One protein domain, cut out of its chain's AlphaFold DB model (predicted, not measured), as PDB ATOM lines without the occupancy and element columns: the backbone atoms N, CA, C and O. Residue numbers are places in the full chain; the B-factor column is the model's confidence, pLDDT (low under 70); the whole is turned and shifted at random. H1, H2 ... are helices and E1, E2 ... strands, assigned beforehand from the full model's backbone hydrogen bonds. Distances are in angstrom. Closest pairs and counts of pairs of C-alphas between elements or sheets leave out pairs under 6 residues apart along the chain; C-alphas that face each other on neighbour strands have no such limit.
ATOM      1  N   SER A 257      17.743  -0.536   1.338       89.00
ATOM      2  CA  SER A 257      17.497   0.297   0.154       89.00
ATOM      3  C   SER A 257      16.283   1.223   0.254       89.00
ATOM      4  O   SER A 257      15.260   0.897   0.855       89.00
ATOM      5  N   CYS A 258      16.384   2.407  -0.360       92.88
ATOM      6  CA  CYS A 258      15.287   3.381  -0.377       92.88
ATOM      7  C   CYS A 258      14.154   2.992  -1.343       92.88
ATOM      8  O   CYS A 258      12.978   3.241  -1.063       92.88
ATOM      9  N   VAL A 259      14.493   2.368  -2.474       91.88
ATOM     10  CA  VAL A 259      13.533   1.880  -3.471       91.88
ATOM     11  C   VAL A 259      13.925   0.479  -3.925       91.88
ATOM     12  O   VAL A 259      14.986   0.299  -4.515       91.88
ATOM     13  N   THR A 260      13.052  -0.508  -3.739       88.75
ATOM     14  CA  THR A 260      13.247  -1.864  -4.274       88.75
ATOM     15  C   THR A 260      12.299  -2.095  -5.445       88.75
ATOM     16  O   THR A 260      11.078  -2.140  -5.284       88.75
ATOM     17  N   ALA A 261      12.845  -2.263  -6.647       86.44
ATOM     18  CA  ALA A 261      12.078  -2.626  -7.830       86.44
ATOM     19  C   ALA A 261      12.222  -4.128  -8.105       86.44
ATOM     20  O   ALA A 261      13.313  -4.604  -8.420       86.44
ATOM     21  N   MET A 262      11.111  -4.870  -8.047       76.75
ATOM     22  CA  MET A 262      11.108  -6.263  -8.500       76.75
ATOM     23  C   MET A 262      11.032  -6.289 -10.024       76.75
ATOM     24  O   MET A 262       9.984  -5.970 -10.598       76.75
ATOM     25  N   ALA A 263      12.146  -6.642 -10.664       64.19
ATOM     26  CA  ALA A 263      12.259  -6.658 -12.114       64.19
ATOM     27  C   ALA A 263      11.258  -7.637 -12.755       64.19
ATOM     28  O   ALA A 263      11.038  -8.761 -12.295       64.19
ATOM     29  N   LEU A 264      10.657  -7.223 -13.867       55.56
ATOM     30  CA  LEU A 264      10.060  -8.148 -14.822       55.56
ATOM     31  C   LEU A 264      11.172  -9.010 -15.450       55.56
ATOM     32  O   LEU A 264      12.313  -8.557 -15.576       55.56
ATOM     33  N   PRO A 265      10.870 -10.260 -15.846       47.78
ATOM     34  CA  PRO A 265      11.869 -11.118 -16.462       47.78
ATOM     35  C   PRO A 265      12.394 -10.473 -17.744       47.78
ATOM     36  O   PRO A 265      11.676  -9.737 -18.429       47.78
ATOM     37  N   VAL A 266      13.620 -10.837 -18.120       53.12
ATOM     38  CA  VAL A 266      14.211 -10.513 -19.424       53.12
ATOM     39  C   VAL A 266      13.376 -11.186 -20.521       53.12
ATOM     40  O   VAL A 266      13.605 -12.325 -20.923       53.12
ATOM     41  N   HIS A 267      12.329 -10.493 -20.961       54.34
ATOM     42  CA  HIS A 267      11.365 -11.001 -21.923       54.34
ATOM     43  C   HIS A 267      11.796 -10.632 -23.345       54.34
ATOM     44  O   HIS A 267      12.397  -9.586 -23.588       54.34
ATOM     45  N   LYS A 268      11.407 -11.442 -24.335       56.91
ATOM     46  CA  LYS A 268      11.692 -11.183 -25.763       56.91
ATOM     47  C   LYS A 268      11.157  -9.848 -26.308       56.91
ATOM     48  O   LYS A 268      11.628  -9.392 -27.337       56.91
ATOM     49  N   ILE A 269      10.177  -9.255 -25.623       56.34
ATOM     50  CA  ILE A 269       9.570  -7.934 -25.910       56.34
ATOM     51  C   ILE A 269      10.384  -6.789 -25.280       56.34
ATOM     52  O   ILE A 269      10.179  -5.627 -25.604       56.34
ATOM     53  N   THR A 270      11.298  -7.128 -24.377       59.03
ATOM     54  CA  THR A 270      12.108  -6.196 -23.597       59.03
ATOM     55  C   THR A 270      13.539  -6.139 -24.136       59.03
ATOM     56  O   THR A 270      14.113  -5.062 -24.182       59.03
ATOM     57  N   VAL A 271      14.119  -7.264 -24.575       61.62
ATOM     58  CA  VAL A 271      15.517  -7.312 -25.072       61.62
ATOM     59  C   VAL A 271      15.700  -7.878 -26.482       61.62
ATOM     60  O   VAL A 271      16.817  -7.886 -26.985       61.62
ATOM     61  N   GLY A 272      14.639  -8.383 -27.113       60.06
ATOM     62  CA  GLY A 272      14.677  -8.947 -28.460       60.06
ATOM     63  C   GLY A 272      14.823 -10.467 -28.464       60.06
ATOM     64  O   GLY A 272      15.660 -11.051 -27.778       60.06
ATOM     65  N   LEU A 273      13.991 -11.127 -29.274       58.59
ATOM     66  CA  LEU A 273      14.005 -12.583 -29.464       58.59
ATOM     67  C   LEU A 273      15.343 -13.065 -30.050       58.59
ATOM     68  O   LEU A 273      15.831 -14.133 -29.693       58.59
ATOM     69  N   GLU A 274      15.928 -12.258 -30.933       57.44
ATOM     70  CA  GLU A 274      17.196 -12.543 -31.601       57.44
ATOM     71  C   GLU A 274      18.390 -12.366 -30.658       57.44
ATOM     72  O   GLU A 274      19.251 -13.234 -30.610       57.44
ATOM     73  N   ASN A 275      18.375 -11.359 -29.781       56.22
ATOM     74  CA  ASN A 275      19.407 -11.198 -28.751       56.22
ATOM     75  C   ASN A 275      19.378 -12.335 -27.717       56.22
ATOM     76  O   ASN A 275      20.439 -12.774 -27.284       56.22
ATOM     77  N   ILE A 276      18.192 -12.864 -27.376       55.12
ATOM     78  CA  ILE A 276      18.017 -14.071 -26.536       55.12
ATOM     79  C   ILE A 276      18.509 -15.355 -27.236       55.12
ATOM     80  O   ILE A 276      18.876 -16.320 -26.569       55.12
ATOM     81  N   ARG A 277      18.507 -15.405 -28.573       49.97
ATOM     82  CA  ARG A 277      18.922 -16.592 -29.346       49.97
ATOM     83  C   ARG A 277      20.398 -16.575 -29.705       49.97
ATOM     84  O   ARG A 277      21.101 -17.543 -29.438       49.97
ATOM     85  N   ASN A 278      20.841 -15.476 -30.299       47.19
ATOM     86  CA  ASN A 278      22.210 -15.283 -30.754       47.19
ATOM     87  C   ASN A 278      23.138 -15.024 -29.567       47.19
ATOM     88  O   ASN A 278      24.335 -15.253 -29.687       47.19
ATOM     89  N   GLY A 279      22.577 -14.570 -28.435       48.78
ATOM     90  CA  GLY A 279      23.312 -14.119 -27.268       48.78
ATOM     91  C   GLY A 279      24.200 -12.955 -27.668       48.78
ATOM     92  O   GLY A 279      25.310 -13.187 -28.129       48.78
ATOM     93  N   MET A 280      23.756 -11.707 -27.477       44.38
ATOM     94  CA  MET A 280      24.680 -10.573 -27.601       44.38
ATOM     95  C   MET A 280      25.765 -10.689 -26.535       44.38
ATOM     96  O   MET A 280      25.626 -10.266 -25.391       44.38
ATOM     97  N   GLN A 281      26.830 -11.348 -26.958       46.53
ATOM     98  CA  GLN A 281      27.947 -11.821 -26.194       46.53
ATOM     99  C   GLN A 281      29.165 -11.252 -26.889       46.53
ATOM    100  O   GLN A 281      29.517 -11.685 -27.983       46.53
ATOM    101  N   LYS A 282      29.879 -10.359 -26.210       41.53
ATOM    102  CA  LYS A 282      31.318 -10.332 -26.444       41.53
ATOM    103  C   LYS A 282      31.938 -11.615 -25.871       41.53
ATOM    104  O   LYS A 282      32.734 -12.248 -26.552       41.53
ATOM    105  N   HIS A 283      31.478 -12.056 -24.684       43.38
ATOM    106  CA  HIS A 283      31.999 -13.233 -23.961       43.38
ATOM    107  C   HIS A 283      30.953 -13.967 -23.069       43.38
ATOM    108  O   HIS A 283      31.073 -13.982 -21.847       43.38
ATOM    109  N   GLY A 284      29.913 -14.603 -23.626       41.47
ATOM    110  CA  GLY A 284      29.067 -15.548 -22.862       41.47
ATOM    111  C   GLY A 284      27.860 -15.001 -22.074       41.47
ATOM    112  O   GLY A 284      27.058 -15.807 -21.602       41.47
ATOM    113  N   ARG A 285      27.696 -13.678 -21.903       47.44
ATOM    114  CA  ARG A 285      26.699 -13.088 -20.976       47.44
ATOM    115  C   ARG A 285      25.896 -11.927 -21.568       47.44
ATOM    116  O   ARG A 285      26.386 -11.211 -22.433       47.44
ATOM    117  N   TYR A 286      24.673 -11.746 -21.063       52.16
ATOM    118  CA  TYR A 286      23.732 -10.700 -21.472       52.16
ATOM    119  C   TYR A 286      24.009  -9.367 -20.762       52.16
ATOM    120  O   TYR A 286      23.835  -9.286 -19.547       52.16
ATOM    121  N   ARG A 287      24.324  -8.303 -21.513       53.62
ATOM    122  CA  ARG A 287      24.236  -6.910 -21.033       53.62
ATOM    123  C   ARG A 287      23.096  -6.210 -21.771       53.62
ATOM    124  O   ARG A 287      23.119  -6.113 -22.996       53.62
ATOM    125  N   ALA A 288      22.075  -5.770 -21.039       57.47
ATOM    126  CA  ALA A 288      20.903  -5.117 -21.613       57.47
ATOM    127  C   ALA A 288      21.219  -3.651 -21.945       57.47
ATOM    128  O   ALA A 288      21.108  -2.774 -21.095       57.47
ATOM    129  N   GLN A 289      21.642  -3.392 -23.181       70.69
ATOM    130  CA  GLN A 289      21.913  -2.031 -23.644       70.69
ATOM    131  C   GLN A 289      20.613  -1.247 -23.857       70.69
ATOM    132  O   GLN A 289      19.642  -1.778 -24.402       70.69
ATOM    133  N   TYR A 290      20.628   0.032 -23.486       76.62
ATOM    134  CA  TYR A 290      19.491   0.943 -23.592       76.62
ATOM    135  C   TYR A 290      18.980   1.070 -25.033       76.62
ATOM    136  O   TYR A 290      17.784   0.973 -25.290       76.62
ATOM    137  N   GLU A 291      19.902   1.196 -25.988       77.31
ATOM    138  CA  GLU A 291      19.622   1.254 -27.426       77.31
ATOM    139  C   GLU A 291      18.826   0.027 -27.906       77.31
ATOM    140  O   GLU A 291      17.746   0.144 -28.483       77.31
ATOM    141  N   HIS A 292      19.305  -1.172 -27.568       73.88
ATOM    142  CA  HIS A 292      18.657  -2.438 -27.914       73.88
ATOM    143  C   HIS A 292      17.307  -2.622 -27.219       73.88
ATOM    144  O   HIS A 292      16.379  -3.212 -27.784       73.88
ATOM    145  N   HIS A 293      17.178  -2.102 -26.001       76.62
ATOM    146  CA  HIS A 293      15.923  -2.081 -25.272       76.62
ATOM    147  C   HIS A 293      14.881  -1.182 -25.958       76.62
ATOM    148  O   HIS A 293      13.775  -1.646 -26.249       76.62
ATOM    149  N   CYS A 294      15.263   0.051 -26.304       80.88
ATOM    150  CA  CYS A 294      14.467   0.980 -27.105       80.88
ATOM    151  C   CYS A 294      14.021   0.344 -28.428       80.88
ATOM    152  O   CYS A 294      12.817   0.255 -28.677       80.88
ATOM    153  N   MET A 295      14.956  -0.196 -29.222       78.75
ATOM    154  CA  MET A 295      14.646  -0.913 -30.468       78.75
ATOM    155  C   MET A 295      13.614  -2.028 -30.259       78.75
ATOM    156  O   MET A 295      12.669  -2.154 -31.040       78.75
ATOM    157  N   THR A 296      13.752  -2.816 -29.188       79.19
ATOM    158  CA  THR A 296      12.821  -3.916 -28.911       79.19
ATOM    159  C   THR A 296      11.427  -3.408 -28.541       79.19
ATOM    160  O   THR A 296      10.441  -3.952 -29.042       79.19
ATOM    161  N   ILE A 297      11.312  -2.373 -27.695       80.69
ATOM    162  CA  ILE A 297       9.995  -1.810 -27.367       80.69
ATOM    163  C   ILE A 297       9.350  -1.233 -28.623       80.69
ATOM    164  O   ILE A 297       8.193  -1.558 -28.880       80.69
ATOM    165  N   ILE A 298      10.081  -0.436 -29.406       83.88
ATOM    166  CA  ILE A 298       9.586   0.200 -30.634       83.88
ATOM    167  C   ILE A 298       9.062  -0.861 -31.614       83.88
ATOM    168  O   ILE A 298       7.904  -0.789 -32.020       83.88
ATOM    169  N   ALA A 299       9.837  -1.914 -31.896       82.00
ATOM    170  CA  ALA A 299       9.378  -3.029 -32.731       82.00
ATOM    171  C   ALA A 299       8.126  -3.720 -32.152       82.00
ATOM    172  O   ALA A 299       7.181  -4.044 -32.868       82.00
ATOM    173  N   ALA A 300       8.070  -3.902 -30.830       80.06
ATOM    174  CA  ALA A 300       6.945  -4.548 -30.160       80.06
ATOM    175  C   ALA A 300       5.720  -3.630 -29.929       80.06
ATOM    176  O   ALA A 300       4.709  -4.114 -29.389       80.06
ATOM    177  N   LEU A 301       5.806  -2.342 -30.297       81.75
ATOM    178  CA  LEU A 301       4.682  -1.410 -30.440       81.75
ATOM    179  C   LEU A 301       4.014  -1.537 -31.808       81.75
ATOM    180  O   LEU A 301       2.797  -1.396 -31.867       81.75
ATOM    181  N   SER A 302       4.758  -1.847 -32.875       78.69
ATOM    182  CA  SER A 302       4.183  -2.074 -34.211       78.69
ATOM    183  C   SER A 302       3.102  -3.161 -34.181       78.69
ATOM    184  O   SER A 302       2.027  -2.984 -34.748       78.69
ATOM    185  N   ASP A 303       3.329  -4.232 -33.413       78.94
ATOM    186  CA  ASP A 303       2.350  -5.305 -33.187       78.94
ATOM    187  C   ASP A 303       1.159  -4.891 -32.296       78.94
ATOM    188  O   ASP A 303       0.143  -5.588 -32.232       78.94
ATOM    189  N   ARG A 304       1.299  -3.819 -31.503       80.31
ATOM    190  CA  ARG A 304       0.370  -3.436 -30.423       80.31
ATOM    191  C   ARG A 304       0.336  -1.906 -30.227       80.31
ATOM    192  O   ARG A 304       0.716  -1.426 -29.157       80.31
ATOM    193  N   PRO A 305      -0.164  -1.126 -31.202       79.12
ATOM    194  CA  PRO A 305      -0.110   0.339 -31.151       79.12
ATOM    195  C   PRO A 305      -0.792   0.926 -29.903       79.12
ATOM    196  O   PRO A 305      -0.309   1.888 -29.316       79.12
ATOM    197  N   ASN A 306      -1.854   0.279 -29.415       80.56
ATOM    198  CA  ASN A 306      -2.669   0.760 -28.294       80.56
ATOM    199  C   ASN A 306      -2.061   0.515 -26.895       80.56
ATOM    200  O   ASN A 306      -2.737   0.756 -25.895       80.56
ATOM    201  N   VAL A 307      -0.835  -0.020 -26.773       78.94
ATOM    202  CA  VAL A 307      -0.203  -0.245 -25.453       78.94
ATOM    203  C   VAL A 307       0.702   0.903 -24.994       78.94
ATOM    204  O   VAL A 307       1.474   0.707 -24.060       78.94
ATOM    205  N   THR A 308       0.658   2.068 -25.636       83.06
ATOM    206  CA  THR A 308       1.426   3.273 -25.274       83.06
ATOM    207  C   THR A 308       0.651   4.520 -25.712       83.06
ATOM    208  O   THR A 308      -0.293   4.401 -26.491       83.06
ATOM    209  N   ASP A 309       1.023   5.700 -25.225       83.12
ATOM    210  CA  ASP A 309       0.390   6.975 -25.587       83.12
ATOM    211  C   ASP A 309       0.769   7.505 -26.982       83.12
ATOM    212  O   ASP A 309      -0.091   8.043 -27.676       83.12
ATOM    213  N   SER A 310       2.018   7.329 -27.417       86.56
ATOM    214  CA  SER A 310       2.455   7.569 -28.801       86.56
ATOM    215  C   SER A 310       3.725   6.775 -29.139       86.56
ATOM    216  O   SER A 310       4.702   6.818 -28.391       86.56
ATOM    217  N   SER A 311       3.728   6.060 -30.272       86.31
ATOM    218  CA  SER A 311       4.924   5.389 -30.810       86.31
ATOM    219  C   SER A 311       6.005   6.389 -31.195       86.31
ATOM    220  O   SER A 311       7.168   6.216 -30.845       86.31
ATOM    221  N   ASP A 312       5.605   7.458 -31.875       86.56
ATOM    222  CA  ASP A 312       6.507   8.449 -32.457       86.56
ATOM    223  C   ASP A 312       7.222   9.236 -31.359       86.56
ATOM    224  O   ASP A 312       8.397   9.570 -31.488       86.56
ATOM    225  N   ASN A 313       6.534   9.475 -30.241       86.75
ATOM    226  CA  ASN A 313       7.127  10.135 -29.084       86.75
ATOM    227  C   ASN A 313       8.064   9.210 -28.316       86.75
ATOM    228  O   ASN A 313       9.058   9.692 -27.787       86.75
ATOM    229  N   LEU A 314       7.799   7.898 -28.286       88.75
ATOM    230  CA  LEU A 314       8.750   6.944 -27.722       88.75
ATOM    231  C   LEU A 314      10.025   6.851 -28.572       88.75
ATOM    232  O   LEU A 314      11.116   6.823 -28.012       88.75
ATOM    233  N   ILE A 315       9.893   6.843 -29.904       87.62
ATOM    234  CA  ILE A 315      11.037   6.885 -30.829       87.62
ATOM    235  C   ILE A 315      11.852   8.156 -30.564       87.62
ATOM    236  O   ILE A 315      13.013   8.060 -30.185       87.62
ATOM    237  N   ARG A 316      11.217   9.338 -30.616       86.94
ATOM    238  CA  ARG A 316      11.869  10.626 -30.309       86.94
ATOM    239  C   ARG A 316      12.536  10.650 -28.932       86.94
ATOM    240  O   ARG A 316      13.631  11.180 -28.807       86.94
ATOM    241  N   GLN A 317      11.898  10.080 -27.911       88.94
ATOM    242  CA  GLN A 317      12.443   9.985 -26.554       88.94
ATOM    243  C   GLN A 317      13.714   9.120 -26.515       88.94
ATOM    244  O   GLN A 317      14.722   9.537 -25.947       88.94
ATOM    245  N   CYS A 318      13.686   7.947 -27.152       88.44
ATOM    246  CA  CYS A 318      14.849   7.073 -27.291       88.44
ATOM    247  C   CYS A 318      15.993   7.762 -28.053       88.44
ATOM    248  O   CYS A 318      17.116   7.786 -27.552       88.44
ATOM    249  N   ASP A 319      15.705   8.371 -29.208       84.94
ATOM    250  CA  ASP A 319      16.677   9.112 -30.024       84.94
ATOM    251  C   ASP A 319      17.327  10.242 -29.211       84.94
ATOM    252  O   ASP A 319      18.552  10.342 -29.144       84.94
ATOM    253  N   ALA A 320      16.510  11.060 -28.538       84.81
ATOM    254  CA  ALA A 320      16.950  12.193 -27.731       84.81
ATOM    255  C   ALA A 320      17.915  11.776 -26.621       84.81
ATOM    256  O   ALA A 320      18.978  12.375 -26.455       84.81
ATOM    257  N   TYR A 321      17.557  10.742 -25.856       87.62
ATOM    258  CA  TYR A 321      18.384  10.290 -24.746       87.62
ATOM    259  C   TYR A 321      19.659   9.593 -25.230       87.62
ATOM    260  O   TYR A 321      20.704   9.777 -24.611       87.62
ATOM    261  N   LEU A 322      19.610   8.839 -26.334       81.62
ATOM    262  CA  LEU A 322      20.801   8.235 -26.938       81.62
ATOM    263  C   LEU A 322      21.762   9.310 -27.457       81.62
ATOM    264  O   LEU A 322      22.929   9.304 -27.073       81.62
ATOM    265  N   GLN A 323      21.278  10.271 -28.257       80.31
ATOM    266  CA  GLN A 323      22.080  11.416 -28.714       80.31
ATOM    267  C   GLN A 323      22.735  12.134 -27.531       80.31
ATOM    268  O   GLN A 323      23.934  12.403 -27.548       80.31
ATOM    269  N   HIS A 324      21.957  12.393 -26.483       80.44
ATOM    270  CA  HIS A 324      22.421  13.074 -25.289       80.44
ATOM    271  C   HIS A 324      23.505  12.290 -24.526       80.44
ATOM    272  O   HIS A 324      24.543  12.853 -24.181       80.44
ATOM    273  N   VAL A 325      23.312  10.984 -24.324       75.06
ATOM    274  CA  VAL A 325      24.276  10.094 -23.650       75.06
ATOM    275  C   VAL A 325      25.551   9.870 -24.466       75.06
ATOM    276  O   VAL A 325      26.610   9.666 -23.881       75.06
ATOM    277  N   TYR A 326      25.496   9.942 -25.799       72.56
ATOM    278  CA  TYR A 326      26.702   9.927 -26.636       72.56
ATOM    279  C   TYR A 326      27.445  11.276 -26.661       72.56
ATOM    280  O   TYR A 326      28.640  11.303 -26.957       72.56
ATOM    281  N   GLN A 327      26.766  12.390 -26.365       74.06
ATOM    282  CA  GLN A 327      27.360  13.732 -26.316       74.06
ATOM    283  C   GLN A 327      27.973  14.061 -24.945       74.06
ATOM    284  O   GLN A 327      29.050  14.660 -24.880       74.06
ATOM    285  N   GLU A 328      27.318  13.678 -23.846       68.00
ATOM    286  CA  GLU A 328      27.871  13.817 -22.497       68.00
ATOM    287  C   GLU A 328      28.893  12.704 -22.209       68.00
ATOM    288  O   GLU A 328      28.626  11.523 -22.409       68.00
ATOM    289  N   LYS A 329      30.055  13.046 -21.635       59.31
ATOM    290  CA  LYS A 329      31.017  12.059 -21.092       59.31
ATOM    291  C   LYS A 329      30.545  11.472 -19.746       59.31
ATOM    292  O   LYS A 329      31.332  11.361 -18.811       59.31
ATOM    293  N   GLY A 330      29.249  11.196 -19.629       57.34
ATOM    294  CA  GLY A 330      28.591  10.784 -18.393       57.34
ATOM    295  C   GLY A 330      28.684   9.285 -18.117       57.34
ATOM    296  O   GLY A 330      29.260   8.510 -18.884       57.34
ATOM    297  N   ASN A 331      28.063   8.860 -17.013       61.62
ATOM    298  CA  ASN A 331      27.967   7.453 -16.632       61.62
ATOM    299  C   ASN A 331      26.941   6.695 -17.502       61.62
ATOM    300  O   ASN A 331      25.845   6.334 -17.069       61.62
ATOM    301  N   ILE A 332      27.335   6.439 -18.752       66.44
ATOM    302  CA  ILE A 332      26.617   5.619 -19.737       66.44
ATOM    303  C   ILE A 332      26.319   4.199 -19.229       66.44
ATOM    304  O   ILE A 332      25.445   3.514 -19.766       66.44
ATOM    305  N   GLU A 333      27.024   3.731 -18.196       66.25
ATOM    306  CA  GLU A 333      26.822   2.394 -17.652       66.25
ATOM    307  C   GLU A 333      25.491   2.273 -16.916       66.25
ATOM    308  O   GLU A 333      24.793   1.296 -17.174       66.25
ATOM    309  N   THR A 334      25.084   3.272 -16.117       69.50
ATOM    310  CA  THR A 334      23.782   3.292 -15.414       69.50
ATOM    311  C   THR A 334      22.628   2.995 -16.364       69.50
ATOM    312  O   THR A 334      21.808   2.102 -16.128       69.50
ATOM    313  N   MET A 335      22.573   3.744 -17.465       73.12
ATOM    314  CA  MET A 335      21.483   3.664 -18.432       73.12
ATOM    315  C   MET A 335      21.500   2.330 -19.201       73.12
ATOM    316  O   MET A 335      20.455   1.860 -19.636       73.12
ATOM    317  N   ASN A 336      22.665   1.677 -19.286       69.88
ATOM    318  CA  ASN A 336      22.883   0.341 -19.856       69.88
ATOM    319  C   ASN A 336      22.911  -0.802 -18.810       69.88
ATOM    320  O   ASN A 336      23.390  -1.899 -19.115       69.88
ATOM    321  N   GLN A 337      22.471  -0.554 -17.572       61.88
ATOM    322  CA  GLN A 337      22.417  -1.553 -16.493       61.88
ATOM    323  C   GLN A 337      20.976  -1.853 -16.063       61.88
ATOM    324  O   GLN A 337      20.622  -3.019 -15.900       61.88
ATOM    325  N   GLY A 338      20.137  -0.829 -15.877       56.53
ATOM    326  CA  GLY A 338      18.799  -0.989 -15.301       56.53
ATOM    327  C   GLY A 338      17.671  -1.029 -16.332       56.53
ATOM    328  O   GLY A 338      17.363  -0.009 -16.935       56.53
ATOM    329  N   LEU A 339      16.966  -2.161 -16.447       62.34
ATOM    330  CA  LEU A 339      15.641  -2.221 -17.080       62.34
ATOM    331  C   LEU A 339      14.553  -2.308 -16.007       62.34
ATOM    332  O   LEU A 339      14.119  -3.392 -15.615       62.34
ATOM    333  N   VAL A 340      14.112  -1.148 -15.520       62.84
ATOM    334  CA  VAL A 340      13.086  -1.048 -14.473       62.84
ATOM    335  C   VAL A 340      11.687  -1.111 -15.092       62.84
ATOM    336  O   VAL A 340      10.960  -0.126 -15.170       62.84
ATOM    337  N   ASP A 341      11.291  -2.304 -15.529       65.62
ATOM    338  CA  ASP A 341       9.880  -2.644 -15.718       65.62
ATOM    339  C   ASP A 341       9.447  -3.440 -14.487       65.62
ATOM    340  O   ASP A 341       9.774  -4.618 -14.363       65.62
ATOM    341  N   SER A 342       8.797  -2.797 -13.522       68.00
ATOM    342  CA  SER A 342       8.501  -3.425 -12.228       68.00
ATOM    343  C   SER A 342       7.039  -3.829 -12.115       68.00
ATOM    344  O   SER A 342       6.144  -3.030 -12.395       68.00
ATOM    345  N   ALA A 343       6.809  -5.044 -11.619       74.81
ATOM    346  CA  ALA A 343       5.491  -5.528 -11.204       74.81
ATOM    347  C   ALA A 343       5.172  -5.155  -9.739       74.81
ATOM    348  O   ALA A 343       4.006  -4.964  -9.390       74.81
ATOM    349  N   PHE A 344       6.223  -4.979  -8.927       84.50
ATOM    350  CA  PHE A 344       6.193  -4.327  -7.619       84.50
ATOM    351  C   PHE A 344       7.230  -3.201  -7.566       84.50
ATOM    352  O   PHE A 344       8.343  -3.372  -8.073       84.50
ATOM    353  N   ILE A 345       6.895  -2.089  -6.907       90.75
ATOM    354  CA  ILE A 345       7.890  -1.116  -6.433       90.75
ATOM    355  C   ILE A 345       7.658  -0.880  -4.947       90.75
ATOM    356  O   ILE A 345       6.608  -0.371  -4.556       90.75
ATOM    357  N   VAL A 346       8.642  -1.250  -4.141       92.25
ATOM    358  CA  VAL A 346       8.681  -1.019  -2.701       92.25
ATOM    359  C   VAL A 346       9.408   0.293  -2.458       92.25
ATOM    360  O   VAL A 346      10.507   0.505  -2.963       92.25
ATOM    361  N   TRP A 347       8.783   1.175  -1.696       94.56
ATOM    362  CA  TRP A 347       9.315   2.470  -1.312       94.56
ATOM    363  C   TRP A 347       9.503   2.465   0.198       94.56
ATOM    364  O   TRP A 347       8.524   2.424   0.951       94.56
ATOM    365  N   ASN A 348      10.758   2.461   0.630       93.94
ATOM    366  CA  ASN A 348      11.137   2.506   2.030       93.94
ATOM    367  C   ASN A 348      11.191   3.974   2.468       93.94
ATOM    368  O   ASN A 348      11.954   4.779   1.944       93.94
ATOM    369  N   HIS A 349      10.347   4.338   3.424       93.69
ATOM    370  CA  HIS A 349      10.251   5.679   3.990       93.69
ATOM    371  C   HIS A 349      10.622   5.680   5.488       93.69
ATOM    372  O   HIS A 349      10.220   6.583   6.226       93.69
ATOM    373  N   LYS A 350      11.354   4.671   5.982       92.31
ATOM    374  CA  LYS A 350      11.781   4.604   7.393       92.31
ATOM    375  C   LYS A 350      12.764   5.717   7.764       92.31
ATOM    376  O   LYS A 350      12.723   6.213   8.884       92.31
ATOM    377  N   THR A 351      13.608   6.142   6.823       90.38
ATOM    378  CA  THR A 351      14.599   7.214   7.016       90.38
ATOM    379  C   THR A 351      14.218   8.478   6.243       90.38
ATOM    380  O   THR A 351      13.563   8.408   5.199       90.38
ATOM    381  N   GLN A 352      14.658   9.646   6.723       88.50
ATOM    382  CA  GLN A 352      14.464  10.908   5.997       88.50
ATOM    383  C   GLN A 352      15.205  10.896   4.650       88.50
ATOM    384  O   GLN A 352      14.617  11.251   3.635       88.50
ATOM    385  N   VAL A 353      16.431  10.356   4.622       88.06
ATOM    386  CA  VAL A 353      17.228  10.122   3.401       88.06
ATOM    387  C   VAL A 353      16.405   9.422   2.317       88.06
ATOM    388  O   VAL A 353      16.341   9.897   1.184       88.06
ATOM    389  N   CYS A 354      15.714   8.332   2.662       91.56
ATOM    390  CA  CYS A 354      14.919   7.595   1.689       91.56
ATOM    391  C   CYS A 354      13.588   8.274   1.330       91.56
ATOM    392  O   CYS A 354      13.113   8.097   0.205       91.56
ATOM    393  N   ARG A 355      13.009   9.098   2.219       89.75
ATOM    394  CA  ARG A 355      11.867   9.975   1.892       89.75
ATOM    395  C   ARG A 355      12.259  11.047   0.880       89.75
ATOM    396  O   ARG A 355      11.546  11.216  -0.110       89.75
ATOM    397  N   ASP A 356      13.389  11.713   1.088       89.06
ATOM    398  CA  ASP A 356      13.894  12.776   0.214       89.06
ATOM    399  C   ASP A 356      14.298  12.208  -1.153       89.06
ATOM    400  O   ASP A 356      13.858  12.707  -2.192       89.06
ATOM    401  N   PHE A 357      15.047  11.096  -1.161       91.38
ATOM    402  CA  PHE A 357      15.426  10.400  -2.391       91.38
ATOM    403  C   PHE A 357      14.199   9.918  -3.178       91.38
ATOM    404  O   PHE A 357      14.068  10.236  -4.361       91.38
ATOM    405  N   SER A 358      13.268   9.205  -2.527       91.75
ATOM    406  CA  SER A 358      12.025   8.752  -3.170       91.75
ATOM    407  C   SER A 358      11.238   9.928  -3.739       91.75
ATOM    408  O   SER A 358      10.760   9.859  -4.871       91.75
ATOM    409  N   SER A 359      11.160  11.033  -2.994       90.44
ATOM    410  CA  SER A 359      10.454  12.239  -3.417       90.44
ATOM    411  C   SER A 359      11.033  12.827  -4.701       90.44
ATOM    412  O   SER A 359      10.292  13.022  -5.668       90.44
ATOM    413  N   ALA A 360      12.352  13.034  -4.751       91.19
ATOM    414  CA  ALA A 360      13.047  13.545  -5.931       91.19
ATOM    415  C   ALA A 360      12.994  12.572  -7.125       91.19
ATOM    416  O   ALA A 360      12.780  12.997  -8.264       91.19
ATOM    417  N   PHE A 361      13.128  11.265  -6.876       92.31
ATOM    418  CA  PHE A 361      13.097  10.247  -7.929       92.31
ATOM    419  C   PHE A 361      11.723  10.129  -8.571       92.31
ATOM    420  O   PHE A 361      11.602  10.180  -9.794       92.31
ATOM    421  N   ARG A 362      10.660  10.071  -7.761       92.38
ATOM    422  CA  ARG A 362       9.291  10.080  -8.281       92.38
ATOM    423  C   ARG A 362       8.953  11.383  -8.986       92.38
ATOM    424  O   ARG A 362       8.293  11.325 -10.016       92.38
ATOM    425  N   CYS A 363       9.424  12.525  -8.487       93.25
ATOM    426  CA  CYS A 363       9.234  13.798  -9.175       93.25
ATOM    427  C   CYS A 363       9.832  13.769 -10.589       93.25
ATOM    428  O   CYS A 363       9.133  14.027 -11.567       93.25
ATOM    429  N   THR A 364      11.089  13.331 -10.694       93.19
ATOM    430  CA  THR A 364      11.803  13.176 -11.969       93.19
ATOM    431  C   THR A 364      11.089  12.177 -12.895       93.19
ATOM    432  O   THR A 364      10.885  12.464 -14.069       93.19
ATOM    433  N   ILE A 365      10.607  11.035 -12.383       92.06
ATOM    434  CA  ILE A 365       9.840  10.064 -13.187       92.06
ATOM    435  C   ILE A 365       8.511  10.649 -13.695       92.06
ATOM    436  O   ILE A 365       8.168  10.438 -14.857       92.06
ATOM    437  N   VAL A 366       7.748  11.370 -12.866       92.25
ATOM    438  CA  VAL A 366       6.452  11.935 -13.291       92.25
ATOM    439  C   VAL A 366       6.643  13.094 -14.277       92.25
ATOM    440  O   VAL A 366       5.851  13.215 -15.204       92.25
ATOM    441  N   ASP A 367       7.718  13.873 -14.157       92.12
ATOM    442  CA  ASP A 367       8.151  14.849 -15.169       92.12
ATOM    443  C   ASP A 367       8.463  14.165 -16.518       92.12
ATOM    444  O   ASP A 367       7.953  14.584 -17.558       92.12
ATOM    445  N   GLN A 368       9.176  13.027 -16.516       91.06
ATOM    446  CA  GLN A 368       9.377  12.235 -17.742       91.06
ATOM    447  C   GLN A 368       8.068  11.671 -18.312       91.06
ATOM    448  O   GLN A 368       7.864  11.717 -19.526       91.06
ATOM    449  N   ILE A 369       7.154  11.205 -17.453       88.88
ATOM    450  CA  ILE A 369       5.807  10.780 -17.861       88.88
ATOM    451  C   ILE A 369       4.992  11.957 -18.396       88.88
ATOM    452  O   ILE A 369       4.163  11.723 -19.260       88.88
ATOM    453  N   GLN A 370       5.189  13.196 -17.931       90.50
ATOM    454  CA  GLN A 370       4.488  14.374 -18.451       90.50
ATOM    455  C   GLN A 370       5.017  14.783 -19.821       90.50
ATOM    456  O   GLN A 370       4.228  14.949 -20.753       90.50
ATOM    457  N   CYS A 371       6.332  14.927 -19.964       90.31
ATOM    458  CA  CYS A 371       6.925  15.496 -21.169       90.31
ATOM    459  C   CYS A 371       7.094  14.497 -22.320       90.31
ATOM    460  O   CYS A 371       7.005  14.907 -23.478       90.31
ATOM    461  N   HIS A 372       7.242  13.200 -22.038       91.25
ATOM    462  CA  HIS A 372       7.506  12.168 -23.049       91.25
ATOM    463  C   HIS A 372       6.470  11.027 -22.985       91.25
ATOM    464  O   HIS A 372       5.292  11.289 -22.726       91.25
ATOM    465  N   SER A 373       6.854   9.781 -23.293       88.69
ATOM    466  CA  SER A 373       5.926   8.642 -23.347       88.69
ATOM    467  C   SER A 373       5.668   8.004 -21.975       88.69
ATOM    468  O   SER A 373       6.506   8.031 -21.075       88.69
ATOM    469  N   ASP A 374       4.525   7.325 -21.842       87.19
ATOM    470  CA  ASP A 374       4.088   6.570 -20.655       87.19
ATOM    471  C   ASP A 374       4.905   5.289 -20.323       87.19
ATOM    472  O   ASP A 374       4.420   4.359 -19.661       87.19
ATOM    473  N   ARG A 375       6.154   5.210 -20.792       87.06
ATOM    474  CA  ARG A 375       7.023   4.034 -20.708       87.06
ATOM    475  C   ARG A 375       8.068   4.142 -19.612       87.06
ATOM    476  O   ARG A 375       9.193   4.569 -19.853       87.06
ATOM    477  N   ASP A 376       7.709   3.612 -18.439       85.19
ATOM    478  CA  ASP A 376       8.606   3.321 -17.308       85.19
ATOM    479  C   ASP A 376       9.977   2.807 -17.770       85.19
ATOM    480  O   ASP A 376      11.011   3.296 -17.327       85.19
ATOM    481  N   GLN A 377       9.986   1.853 -18.704       80.69
ATOM    482  CA  GLN A 377      11.195   1.151 -19.125       80.69
ATOM    483  C   GLN A 377      12.196   2.042 -19.889       80.69
ATOM    484  O   GLN A 377      13.387   1.749 -19.916       80.69
ATOM    485  N   VAL A 378      11.715   3.141 -20.478       85.31
ATOM    486  CA  VAL A 378      12.509   4.130 -21.225       85.31
ATOM    487  C   VAL A 378      12.801   5.350 -20.342       85.31
ATOM    488  O   VAL A 378      13.943   5.803 -20.287       85.31
ATOM    489  N   GLY A 379      11.812   5.842 -19.589       87.94
ATOM    490  CA  GLY A 379      11.954   7.025 -18.735       87.94
ATOM    491  C   GLY A 379      12.732   6.801 -17.430       87.94
ATOM    492  O   GLY A 379      13.498   7.674 -17.029       87.94
ATOM    493  N   ILE A 380      12.585   5.648 -16.761       87.81
ATOM    494  CA  ILE A 380      13.245   5.404 -15.464       87.81
ATOM    495  C   ILE A 380      14.776   5.347 -15.580       87.81
ATOM    496  O   ILE A 380      15.426   6.013 -14.773       87.81
ATOM    497  N   PRO A 381      15.392   4.632 -16.546       84.31
ATOM    498  CA  PRO A 381      16.854   4.581 -16.636       84.31
ATOM    499  C   PRO A 381      17.465   5.964 -16.906       84.31
ATOM    500  O   PRO A 381      18.518   6.288 -16.360       84.31
ATOM    501  N   PHE A 382      16.766   6.811 -17.673       86.62
ATOM    502  CA  PHE A 382      17.164   8.199 -17.904       86.62
ATOM    503  C   PHE A 382      16.987   9.079 -16.656       86.62
ATOM    504  O   PHE A 382      17.875   9.866 -16.332       86.62
ATOM    505  N   ALA A 383      15.899   8.904 -15.896       89.00
ATOM    506  CA  ALA A 383      15.713   9.578 -14.609       89.00
ATOM    507  C   ALA A 383      16.814   9.199 -13.598       89.00
ATOM    508  O   ALA A 383      17.343  10.073 -12.917       89.00
ATOM    509  N   MET A 384      17.216   7.922 -13.541       86.62
ATOM    510  CA  MET A 384      18.339   7.458 -12.714       86.62
ATOM    511  C   MET A 384      19.662   8.099 -13.156       86.62
ATOM    512  O   MET A 384      20.360   8.683 -12.329       86.62
ATOM    513  N   TYR A 385      19.965   8.072 -14.460       85.44
ATOM    514  CA  TYR A 385      21.130   8.751 -15.041       85.44
ATOM    515  C   TYR A 385      21.174  10.240 -14.651       85.44
ATOM    516  O   TYR A 385      22.181  10.717 -14.130       85.44
ATOM    517  N   LYS A 386      20.057  10.963 -14.803       86.56
ATOM    518  CA  LYS A 386      19.955  12.393 -14.461       86.56
ATOM    519  C   LYS A 386      19.981  12.710 -12.969       86.56
ATOM    520  O   LYS A 386      20.237  13.854 -12.604       86.56
ATOM    521  N   MET A 387      19.778  11.719 -12.106       85.56
ATOM    522  CA  MET A 387      19.962  11.858 -10.661       85.56
ATOM    523  C   MET A 387      21.386  11.544 -10.180       85.56
ATOM    524  O   MET A 387      21.615  11.579  -8.972       85.56
ATOM    525  N   GLY A 388      22.333  11.222 -11.072       81.94
ATOM    526  CA  GLY A 388      23.681  10.809 -10.656       81.94
ATOM    527  C   GLY A 388      23.694   9.459  -9.932       81.94
ATOM    528  O   GLY A 388      24.584   9.165  -9.131       81.94
ATOM    529  N   VAL A 389      22.663   8.646 -10.171       81.88
ATOM    530  CA  VAL A 389      22.509   7.313  -9.597       81.88
ATOM    531  C   VAL A 389      23.297   6.331 -10.469       81.88
ATOM    532  O   VAL A 389      23.083   6.259 -11.675       81.88
ATOM    533  N   ALA A 390      24.230   5.588  -9.878       75.38
ATOM    534  CA  ALA A 390      25.161   4.696 -10.566       75.38
ATOM    535  C   ALA A 390      24.999   3.251 -10.105       75.38
ATOM    536  O   ALA A 390      24.956   2.989  -8.904       75.38
ATOM    537  N   GLY A 391      24.918   2.322 -11.059       69.50
ATOM    538  CA  GLY A 391      24.780   0.899 -10.767       69.50
ATOM    539  C   GLY A 391      26.119   0.246 -10.449       69.50
ATOM    540  O   GLY A 391      27.104   0.368 -11.180       69.50
ATOM    541  N   MET A 392      26.127  -0.480  -9.341       63.75
ATOM    542  CA  MET A 392      27.218  -1.303  -8.848       63.75
ATOM    543  C   MET A 392      26.685  -2.706  -8.536       63.75
ATOM    544  O   MET A 392      25.480  -2.966  -8.572       63.75
ATOM    545  N   TYR A 393      27.591  -3.629  -8.226       61.28
ATOM    546  CA  TYR A 393      27.221  -4.919  -7.660       61.28
ATOM    547  C   TYR A 393      28.058  -5.218  -6.420       61.28
ATOM    548  O   TYR A 393      29.268  -4.970  -6.367       61.28
ATOM    549  N   ARG A 394      27.407  -5.789  -5.411       54.91
ATOM    550  CA  ARG A 394      28.062  -6.251  -4.193       54.91
ATOM    551  C   ARG A 394      28.545  -7.677  -4.407       54.91
ATOM    552  O   ARG A 394      27.752  -8.602  -4.569       54.91
ATOM    553  N   GLN A 395      29.862  -7.870  -4.431       46.44
ATOM    554  CA  GLN A 395      30.434  -9.212  -4.419       46.44
ATOM    555  C   GLN A 395      30.727  -9.593  -2.964       46.44
ATOM    556  O   GLN A 395      31.730  -9.165  -2.402       46.44
ATOM    557  N   HIS A 396      29.858 -10.405  -2.353       48.62
ATOM    558  CA  HIS A 396      29.902 -10.694  -0.910       48.62
ATOM    559  C   HIS A 396      31.162 -11.428  -0.408       48.62
ATOM    560  O   HIS A 396      31.371 -11.534   0.799       48.62
ATOM    561  N   THR A 397      32.073 -11.846  -1.290       40.25
ATOM    562  CA  THR A 397      33.441 -12.237  -0.914       40.25
ATOM    563  C   THR A 397      34.288 -11.000  -0.567       40.25
ATOM    564  O   THR A 397      35.103 -10.534  -1.363       40.25
ATOM    565  N   GLY A 398      34.104 -10.484   0.654       44.38
ATOM    566  CA  GLY A 398      34.941  -9.429   1.247       44.38
ATOM    567  C   GLY A 398      34.321  -8.028   1.330       44.38
ATOM    568  O   GLY A 398      35.071  -7.056   1.405       44.38
ATOM    569  N   GLY A 399      32.987  -7.911   1.302       51.75
ATOM    570  CA  GLY A 399      32.217  -6.684   1.592       51.75
ATOM    571  C   GLY A 399      32.226  -5.603   0.505       51.75
ATOM    572  O   GLY A 399      31.184  -5.041   0.188       51.75
ATOM    573  N   LYS A 400      33.381  -5.358  -0.125       55.22
ATOM    574  CA  LYS A 400      33.591  -4.226  -1.036       55.22
ATOM    575  C   LYS A 400      32.681  -4.270  -2.266       55.22
ATOM    576  O   LYS A 400      32.759  -5.191  -3.085       55.22
ATOM    577  N   LEU A 401      31.897  -3.206  -2.428       55.62
ATOM    578  CA  LEU A 401      31.160  -2.883  -3.647       55.62
ATOM    579  C   LEU A 401      32.113  -2.799  -4.850       55.62
ATOM    580  O   LEU A 401      33.220  -2.263  -4.749       55.62
ATOM    581  N   LYS A 402      31.685  -3.337  -5.997       58.28
ATOM    582  CA  LYS A 402      32.434  -3.295  -7.257       58.28
ATOM    583  C   LYS A 402      31.601  -2.638  -8.352       58.28
ATOM    584  O   LYS A 402      30.403  -2.880  -8.482       58.28
ATOM    585  N   THR A 403      32.262  -1.835  -9.178       62.69
ATOM    586  CA  THR A 403      31.719  -1.361 -10.458       62.69
ATOM    587  C   THR A 403      31.422  -2.560 -11.354       62.69
ATOM    588  O   THR A 403      32.290  -3.421 -11.496       62.69
ATOM    589  N   VAL A 404      30.226  -2.614 -11.946       58.22
ATOM    590  CA  VAL A 404      29.761  -3.722 -12.803       58.22
ATOM    591  C   VAL A 404      30.767  -4.013 -13.920       58.22
ATOM    592  O   VAL A 404      30.919  -3.216 -14.841       58.22
ATOM    593  N   ASP A 405      31.435  -5.166 -13.844       61.94
ATOM    594  CA  ASP A 405      32.421  -5.603 -14.834       61.94
ATOM    595  C   ASP A 405      31.831  -6.622 -15.832       61.94
ATOM    596  O   ASP A 405      30.674  -7.043 -15.744       61.94
ATOM    597  N   GLU A 406      32.637  -7.045 -16.808       54.88
ATOM    598  CA  GLU A 406      32.228  -8.016 -17.836       54.88
ATOM    599  C   GLU A 406      31.918  -9.427 -17.281       54.88
ATOM    600  O   GLU A 406      31.394 -10.279 -18.005       54.88
ATOM    601  N   LYS A 407      32.225  -9.698 -16.002       56.69
ATOM    602  CA  LYS A 407      31.952 -10.960 -15.294       56.69
ATOM    603  C   LYS A 407      30.713 -10.878 -14.405       56.69
ATOM    604  O   LYS A 407      30.436 -11.834 -13.675       56.69
ATOM    605  N   TRP A 408      29.954  -9.793 -14.466       57.75
ATOM    606  CA  TRP A 408      28.647  -9.701 -13.829       57.75
ATOM    607  C   TRP A 408      27.573 -10.464 -14.637       57.75
ATOM    608  O   TRP A 408      27.746 -10.747 -15.825       57.75
ATOM    609  N   ASP A 409      26.481 -10.888 -13.994       59.62
ATOM    610  CA  ASP A 409      25.359 -11.572 -14.658       59.62
ATOM    611  C   ASP A 409      24.012 -11.136 -14.038       59.62
ATOM    612  O   ASP A 409      23.706 -11.544 -12.909       59.62
ATOM    613  N   PRO A 410      23.179 -10.361 -14.768       55.38
ATOM    614  CA  PRO A 410      21.889  -9.851 -14.277       55.38
ATOM    615  C   PRO A 410      20.887 -10.951 -13.920       55.38
ATOM    616  O   PRO A 410      19.865 -10.685 -13.285       55.38
ATOM    617  N   ARG A 411      21.130 -12.190 -14.359       56.72
ATOM    618  CA  ARG A 411      20.235 -13.312 -14.080       56.72
ATOM    619  C   ARG A 411      20.393 -13.828 -12.664       56.72
ATOM    620  O   ARG A 411      19.430 -14.378 -12.153       56.72
ATOM    621  N   ILE A 412      21.553 -13.672 -12.030       56.31
ATOM    622  CA  ILE A 412      21.844 -14.286 -10.722       56.31
ATOM    623  C   ILE A 412      22.210 -13.283  -9.625       56.31
ATOM    624  O   ILE A 412      22.111 -13.657  -8.458       56.31
ATOM    625  N   HIS A 413      22.533 -12.034  -9.968       63.56
ATOM    626  CA  HIS A 413      22.884 -10.973  -9.018       63.56
ATOM    627  C   HIS A 413      21.909  -9.797  -9.077       63.56
ATOM    628  O   HIS A 413      21.512  -9.376 -10.166       63.56
ATOM    629  N   ASP A 414      21.542  -9.273  -7.908       68.31
ATOM    630  CA  ASP A 414      20.806  -8.014  -7.802       68.31
ATOM    631  C   ASP A 414      21.680  -6.842  -8.300       68.31
ATOM    632  O   ASP A 414      22.914  -6.900  -8.274       68.31
ATOM    633  N   LEU A 415      21.031  -5.780  -8.779       72.75
ATOM    634  CA  LEU A 415      21.658  -4.494  -9.084       72.75
ATOM    635  C   LEU A 415      21.429  -3.537  -7.921       72.75
ATOM    636  O   LEU A 415      20.283  -3.273  -7.551       72.75
ATOM    637  N   GLU A 416      22.505  -2.958  -7.404       77.06
ATOM    638  CA  GLU A 416      22.448  -1.933  -6.366       77.06
ATOM    639  C   GLU A 416      22.919  -0.614  -6.954       77.06
ATOM    640  O   GLU A 416      24.015  -0.516  -7.503       77.06
ATOM    641  N   PHE A 417      22.083   0.410  -6.860       78.94
ATOM    642  CA  PHE A 417      22.394   1.734  -7.357       78.94
ATOM    643  C   PHE A 417      22.565   2.713  -6.195       78.94
ATOM    644  O   PHE A 417      21.666   2.868  -5.364       78.94
ATOM    645  N   ILE A 418      23.700   3.411  -6.173       80.38
ATOM    646  CA  ILE A 418      24.034   4.461  -5.197       80.38
ATOM    647  C   ILE A 418      24.084   5.830  -5.883       80.38
ATOM    648  O   ILE A 418      24.154   5.899  -7.107       80.38
ATOM    649  N   VAL A 419      24.105   6.925  -5.122       76.56
ATOM    650  CA  VAL A 419      24.478   8.252  -5.659       76.56
ATOM    651  C   VAL A 419      26.003   8.397  -5.630       76.56
ATOM    652  O   VAL A 419      26.626   8.089  -4.613       76.56
ATOM    653  N   THR A 420      26.606   8.848  -6.735       67.25
ATOM    654  CA  THR A 420      28.072   8.987  -6.843       67.25
ATOM    655  C   THR A 420      28.625  10.137  -5.992       67.25
ATOM    656  O   THR A 420      27.941  11.130  -5.749       67.25
ATOM    657  N   GLU A 421      29.901  10.055  -5.592       63.00
ATOM    658  CA  GLU A 421      30.592  11.153  -4.889       63.00
ATOM    659  C   GLU A 421      30.626  12.461  -5.701       63.00
ATOM    660  O   GLU A 421      30.514  13.546  -5.132       63.00
ATOM    661  N   GLU A 422      30.732  12.375  -7.033       59.34
ATOM    662  CA  GLU A 422      30.735  13.551  -7.912       59.34
ATOM    663  C   GLU A 422      29.384  14.289  -7.880       59.34
ATOM    664  O   GLU A 422      29.331  15.518  -7.969       59.34
ATOM    665  N   ASP A 423      28.288  13.547  -7.708       59.12
ATOM    666  CA  ASP A 423      26.930  14.087  -7.709       59.12
ATOM    667  C   ASP A 423      26.408  14.420  -6.303       59.12
ATOM    668  O   ASP A 423      25.577  15.324  -6.180       59.12
ATOM    669  N   LYS A 424      26.972  13.837  -5.230       62.25
ATOM    670  CA  LYS A 424      26.747  14.299  -3.841       62.25
ATOM    671  C   LYS A 424      27.022  15.802  -3.697       62.25
ATOM    672  O   LYS A 424      26.237  16.517  -3.072       62.25
ATOM    673  N   ALA A 425      28.080  16.300  -4.346       54.06
ATOM    674  CA  ALA A 425      28.424  17.724  -4.379       54.06
ATOM    675  C   ALA A 425      27.425  18.589  -5.178       54.06
ATOM    676  O   ALA A 425      27.269  19.773  -4.894       54.06
ATOM    677  N   LYS A 426      26.725  18.012  -6.165       46.84
ATOM    678  CA  LYS A 426      25.727  18.710  -6.999       46.84
ATOM    679  C   LYS A 426      24.328  18.687  -6.377       46.84
ATOM    680  O   LYS A 426      23.499  19.535  -6.703       46.84
ATOM    681  N   THR A 427      24.043  17.739  -5.479       49.78
ATOM    682  CA  THR A 427      22.708  17.588  -4.876       49.78
ATOM    683  C   THR A 427      22.321  18.660  -3.852       49.78
ATOM    684  O   THR A 427      21.124  18.845  -3.660       49.78
ATOM    685  N   ASN A 428      23.284  19.382  -3.255       42.81
ATOM    686  CA  ASN A 428      23.154  20.635  -2.470       42.81
ATOM    687  C   ASN A 428      22.070  20.759  -1.367       42.81
ATOM    688  O   ASN A 428      21.987  21.799  -0.717       42.81
ATOM    689  N   HIS A 429      21.294  19.715  -1.084       43.53
ATOM    690  CA  HIS A 429      20.340  19.647   0.019       43.53
ATOM    691  C   HIS A 429      20.504  18.334   0.795       43.53
ATOM    692  O   HIS A 429      20.321  17.248   0.253       43.53
ATOM    693  N   SER A 430      20.817  18.471   2.087       42.94
ATOM    694  CA  SER A 430      20.620  17.511   3.189       42.94
ATOM    695  C   SER A 430      21.206  16.085   3.122       42.94
ATOM    696  O   SER A 430      21.189  15.413   4.148       42.94
ATOM    697  N   LEU A 431      21.765  15.615   2.002       45.66
ATOM    698  CA  LEU A 431      22.417  14.293   1.908       45.66
ATOM    699  C   LEU A 431      23.882  14.277   2.385       45.66
ATOM    700  O   LEU A 431      24.547  13.243   2.319       45.66
ATOM    701  N   GLU A 442      29.287   2.256   4.724       63.56
ATOM    702  CA  GLU A 442      29.045   2.072   3.292       63.56
ATOM    703  C   GLU A 442      27.884   2.969   2.811       63.56
ATOM    704  O   GLU A 442      26.880   3.119   3.516       63.56
ATOM    705  N   PRO A 443      27.979   3.570   1.607       67.44
ATOM    706  CA  PRO A 443      26.941   4.463   1.106       67.44
ATOM    707  C   PRO A 443      25.604   3.713   0.965       67.44
ATOM    708  O   PRO A 443      25.581   2.624   0.385       67.44
ATOM    709  N   PRO A 444      24.478   4.285   1.439       78.56
ATOM    710  CA  PRO A 444      23.190   3.601   1.409       78.56
ATOM    711  C   PRO A 444      22.733   3.324  -0.028       78.56
ATOM    712  O   PRO A 444      22.883   4.166  -0.922       78.56
ATOM    713  N   THR A 445      22.133   2.150  -0.246       83.88
ATOM    714  CA  THR A 445      21.592   1.783  -1.558       83.88
ATOM    715  C   THR A 445      20.346   2.619  -1.835       83.88
ATOM    716  O   THR A 445      19.352   2.565  -1.115       83.88
ATOM    717  N   MET A 446      20.364   3.408  -2.902       89.38
ATOM    718  CA  MET A 446      19.243   4.291  -3.228       89.38
ATOM    719  C   MET A 446      18.159   3.533  -3.992       89.38
ATOM    720  O   MET A 446      16.973   3.656  -3.688       89.38
ATOM    721  N   ILE A 447      18.563   2.696  -4.952       87.94
ATOM    722  CA  ILE A 447      17.656   1.803  -5.676       87.94
ATOM    723  C   ILE A 447      18.277   0.409  -5.719       87.94
ATOM    724  O   ILE A 447      19.389   0.254  -6.211       87.94
ATOM    725  N   ARG A 448      17.549  -0.614  -5.275       85.44
ATOM    726  CA  ARG A 448      17.877  -2.018  -5.542       85.44
ATOM    727  C   ARG A 448      16.918  -2.552  -6.606       85.44
ATOM    728  O   ARG A 448      15.699  -2.482  -6.449       85.44
ATOM    729  N   VAL A 449      17.451  -3.069  -7.708       80.25
ATOM    730  CA  VAL A 449      16.673  -3.755  -8.749       80.25
ATOM    731  C   VAL A 449      17.002  -5.236  -8.655       80.25
ATOM    732  O   VAL A 449      18.155  -5.629  -8.821       80.25
ATOM    733  N   THR A 450      16.002  -6.063  -8.360       72.62
ATOM    734  CA  THR A 450      16.240  -7.495  -8.150       72.62
ATOM    735  C   THR A 450      16.702  -8.182  -9.438       72.62
ATOM    736  O   THR A 450      16.231  -7.842 -10.527       72.62
ATOM    737  N   ARG A 451      17.553  -9.204  -9.312       67.56
ATOM    738  CA  ARG A 451      18.003 -10.090 -10.397       67.56
ATOM    739  C   ARG A 451      16.852 -10.566 -11.271       67.56
ATOM    740  O   ARG A 451      15.758 -10.812 -10.771       67.56
ATOM    741  N   SER A 452      17.080 -10.801 -12.563       60.53
ATOM    742  CA  SER A 452      15.989 -11.205 -13.466       60.53
ATOM    743  C   SER A 452      15.450 -12.619 -13.204       60.53
ATOM    744  O   SER A 452      14.390 -12.967 -13.724       60.53
ATOM    745  N   SER A 453      16.172 -13.441 -12.428       52.84
ATOM    746  CA  SER A 453      15.653 -14.681 -11.831       52.84
ATOM    747  C   SER A 453      14.663 -14.426 -10.699       52.84
ATOM    748  O   SER A 453      13.799 -15.259 -10.463       52.84
ATOM    749  N   CYS A 454      14.736 -13.278 -10.021       59.06
ATOM    750  CA  CYS A 454      13.743 -12.824  -9.055       59.06
ATOM    751  C   CYS A 454      12.512 -12.277  -9.779       59.06
ATOM    752  O   CYS A 454      12.241 -11.081  -9.852       59.06
ATOM    753  N   HIS A 455      11.733 -13.197 -10.321       60.72
ATOM    754  CA  HIS A 455      10.436 -12.878 -10.872       60.72
ATOM    755  C   HIS A 455       9.455 -12.482  -9.754       60.72
ATOM    756  O   HIS A 455       9.357 -13.138  -8.722       60.72
ATOM    757  N   TRP A 456       8.575 -11.521 -10.014       55.28
ATOM    758  CA  TRP A 456       7.435 -11.166  -9.146       55.28
ATOM    759  C   TRP A 456       6.419 -12.294  -8.843       55.28
ATOM    760  O   TRP A 456       5.391 -12.059  -8.216       55.28
ATOM    761  N   TYR A 457       6.690 -13.514  -9.307       51.78
ATOM    762  CA  TYR A 457       5.953 -14.736  -9.001       51.78
ATOM    763  C   TYR A 457       6.505 -15.499  -7.783       51.78
ATOM    764  O   TYR A 457       5.910 -16.507  -7.397       51.78
ATOM    765  N   PHE A 458       7.643 -15.091  -7.211       47.22
ATOM    766  CA  PHE A 458       8.162 -15.705  -5.991       47.22
ATOM    767  C   PHE A 458       7.433 -15.161  -4.764       47.22
ATOM    768  O   PHE A 458       7.316 -13.957  -4.566       47.22
ATOM    769  N   SER A 459       6.981 -16.072  -3.906       43.28
ATOM    770  CA  SER A 459       6.161 -15.769  -2.729       43.28
ATOM    771  C   SER A 459       6.894 -15.033  -1.595       43.28
ATOM    772  O   SER A 459       6.250 -14.690  -0.602       43.28
ATOM    773  N   ARG A 460       8.216 -14.811  -1.717       50.00
ATOM    774  CA  ARG A 460       9.086 -14.083  -0.769       50.00
ATOM    775  C   ARG A 460      10.277 -13.453  -1.499       50.00
ATOM    776  O   ARG A 460      10.955 -14.159  -2.246       50.00
ATOM    777  N   LEU A 461      10.605 -12.190  -1.207       46.81
ATOM    778  CA  LEU A 461      11.812 -11.520  -1.728       46.81
ATOM    779  C   LEU A 461      13.088 -12.052  -1.041       46.81
ATOM    780  O   LEU A 461      14.161 -12.044  -1.631       46.81
ATOM    781  N   GLY A 462      12.967 -12.680   0.135       49.34
ATOM    782  CA  GLY A 462      14.043 -13.472   0.752       49.34
ATOM    783  C   GLY A 462      14.511 -14.696  -0.061       49.34
ATOM    784  O   GLY A 462      15.589 -15.208   0.202       49.34
ATOM    785  N   ASN A 463      13.753 -15.153  -1.070       46.97
ATOM    786  CA  ASN A 463      14.238 -16.146  -2.049       46.97
ATOM    787  C   ASN A 463      15.033 -15.493  -3.203       46.97
ATOM    788  O   ASN A 463      15.628 -16.188  -4.030       46.97
ATOM    789  N   CYS A 464      14.995 -14.164  -3.293       50.31
ATOM    790  CA  CYS A 464      15.656 -13.366  -4.313       50.31
ATOM    791  C   CYS A 464      16.957 -12.743  -3.820       50.31
ATOM    792  O   CYS A 464      17.928 -12.799  -4.568       50.31
ATOM    793  N   ARG A 465      16.956 -12.216  -2.587       48.25
ATOM    794  CA  ARG A 465      18.112 -11.637  -1.890       48.25
ATOM    795  C   ARG A 465      19.328 -12.570  -1.962       48.25
ATOM    796  O   ARG A 465      19.281 -13.684  -1.445       48.25
ATOM    797  N   THR A 466      20.406 -12.112  -2.601       49.16
ATOM    798  CA  THR A 466      21.727 -12.782  -2.594       49.16
ATOM    799  C   THR A 466      22.607 -12.371  -1.413       49.16
ATOM    800  O   THR A 466      23.689 -12.916  -1.229       49.16
ATOM    801  N   ASP A 467      22.164 -11.394  -0.625       44.00
ATOM    802  CA  ASP A 467      22.862 -10.843   0.538       44.00
ATOM    803  C   ASP A 467      22.548 -11.586   1.853       44.00
ATOM    804  O   ASP A 467      23.138 -11.288   2.889       44.00
ATOM    805  N   LEU A 468      21.706 -12.627   1.805       43.59
ATOM    806  CA  LEU A 468      21.745 -13.711   2.789       43.59
ATOM    807  C   LEU A 468      22.934 -14.622   2.452       43.59
ATOM    808  O   LEU A 468      22.797 -15.588   1.706       43.59
ATOM    809  N   THR A 469      24.101 -14.289   3.004       40.81
ATOM    810  CA  THR A 469      25.413 -14.895   2.701       40.81
ATOM    811  C   THR A 469      25.614 -16.344   3.161       40.81
ATOM    812  O   THR A 469      26.735 -16.843   3.103       40.81
TER     813      THR A 469
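AT A GLANCE: This is residues 257 to 431 and 442 to 469 of the 814 residues of an uncharacterized protein of Pseudo-nitzschia multistriata (UniProt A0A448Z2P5). A strongly twisted sheet of six strands has the long helix H6 running along E1, and away from the sheet lies the helical hairpin of H3 and H4. H7 sits near the middle of the whole, between H6 and that hairpin. The 203 printed residues hold eight named helices and six named strands, in the order E1 H1 H2 H3 H4 H5 E2 H6 H7 E3 E4 E5 H8 E6. The mixed sheet runs E2 E1 E6 E5 E3 E4, and the class is mixed, helices and strands. The whole is compact, with a radius of gyration of the C-alphas of 16.6 A and spans of 44 by 37 by 36 A.

HOW THE PARTS SIT: E1, residues 257 to 263, has antiparallel E2, residues 342 to 348, on one side, with N 260 and O 346 2.8 A apart. On the other side is parallel E6, residues 445 to 449, with N 448 and O 259 2.8 A apart. E5, residues 415 to 419, is antiparallel to E6, with N 417 and O 447 2.8 A apart. E3, residues 389 to 394, is antiparallel to E5, with N 390 and O 418 2.8 A apart, and forms a hairpin with E4, residues 401 to 403, with N 393 and O 402 2.9 A apart. H6, residues 352 to 371, is over E1 at a height over the sheet of 5.1 A, in two layers, helix on sheet; the closest C-alphas are those of Cys 258 and Cys 354, 4.7 A. H7, residues 376 to 386, the hub, touches residues 361 to 369 of H6 alone, closest at C-alphas 368 and 379, 5.9 A, at a steep tilt of 59 degrees. H3, residues 290 to 302, touches H4, residues 311 to 327, at C-alphas 294 and 318, 6.1 A, at a shallow tilt of 11 degrees, opposite ways. H3, H4 and H7 form a bundle, helices side by side, though H4 and H7 only just touch, with 3 pairs of C-alphas within 8 A, closest 318 and 378, 7.1 A. H5, residues 332 to 335, touches H7 at C-alphas 335 and 381, 5.0 A. H1, residues 268 to 271, touches H3 at C-alphas 271 and 293, 5.3 A. H2, residues 273 to 278, and H8, residues 421 to 427, touch no helix. Every O i to N i+4 pair is within hydrogen-bond range in H2, H3, H4 and H6; H7 has 5 of 7, H8 1 of 3 beside 2 of 4 O i to N i+3 pairs, and H1 and H5 are too short.

IN THESE COORDINATES: E1 begins at C-alpha 257 (17.497, 0.297, 0.154), and E6 ends at C-alpha 449 (16.673, -3.755, -8.749). H6 is 28.6 A long, H4 24.4 A and H3 18.9 A.

THE WHOLE: The C-alphas farthest apart, of Asn 306 and Gly 398, are 48.9 A apart. Residues 432 to 441 are not printed, and C-alphas 431 and 442 stand 14.0 A apart. The links H2 to H3 and E4 to E5 are long. The mean pLDDT of the printed part is 70.7, with 97 residues under 70, among them 263 to 288, 391 to 414 and 451 to 469.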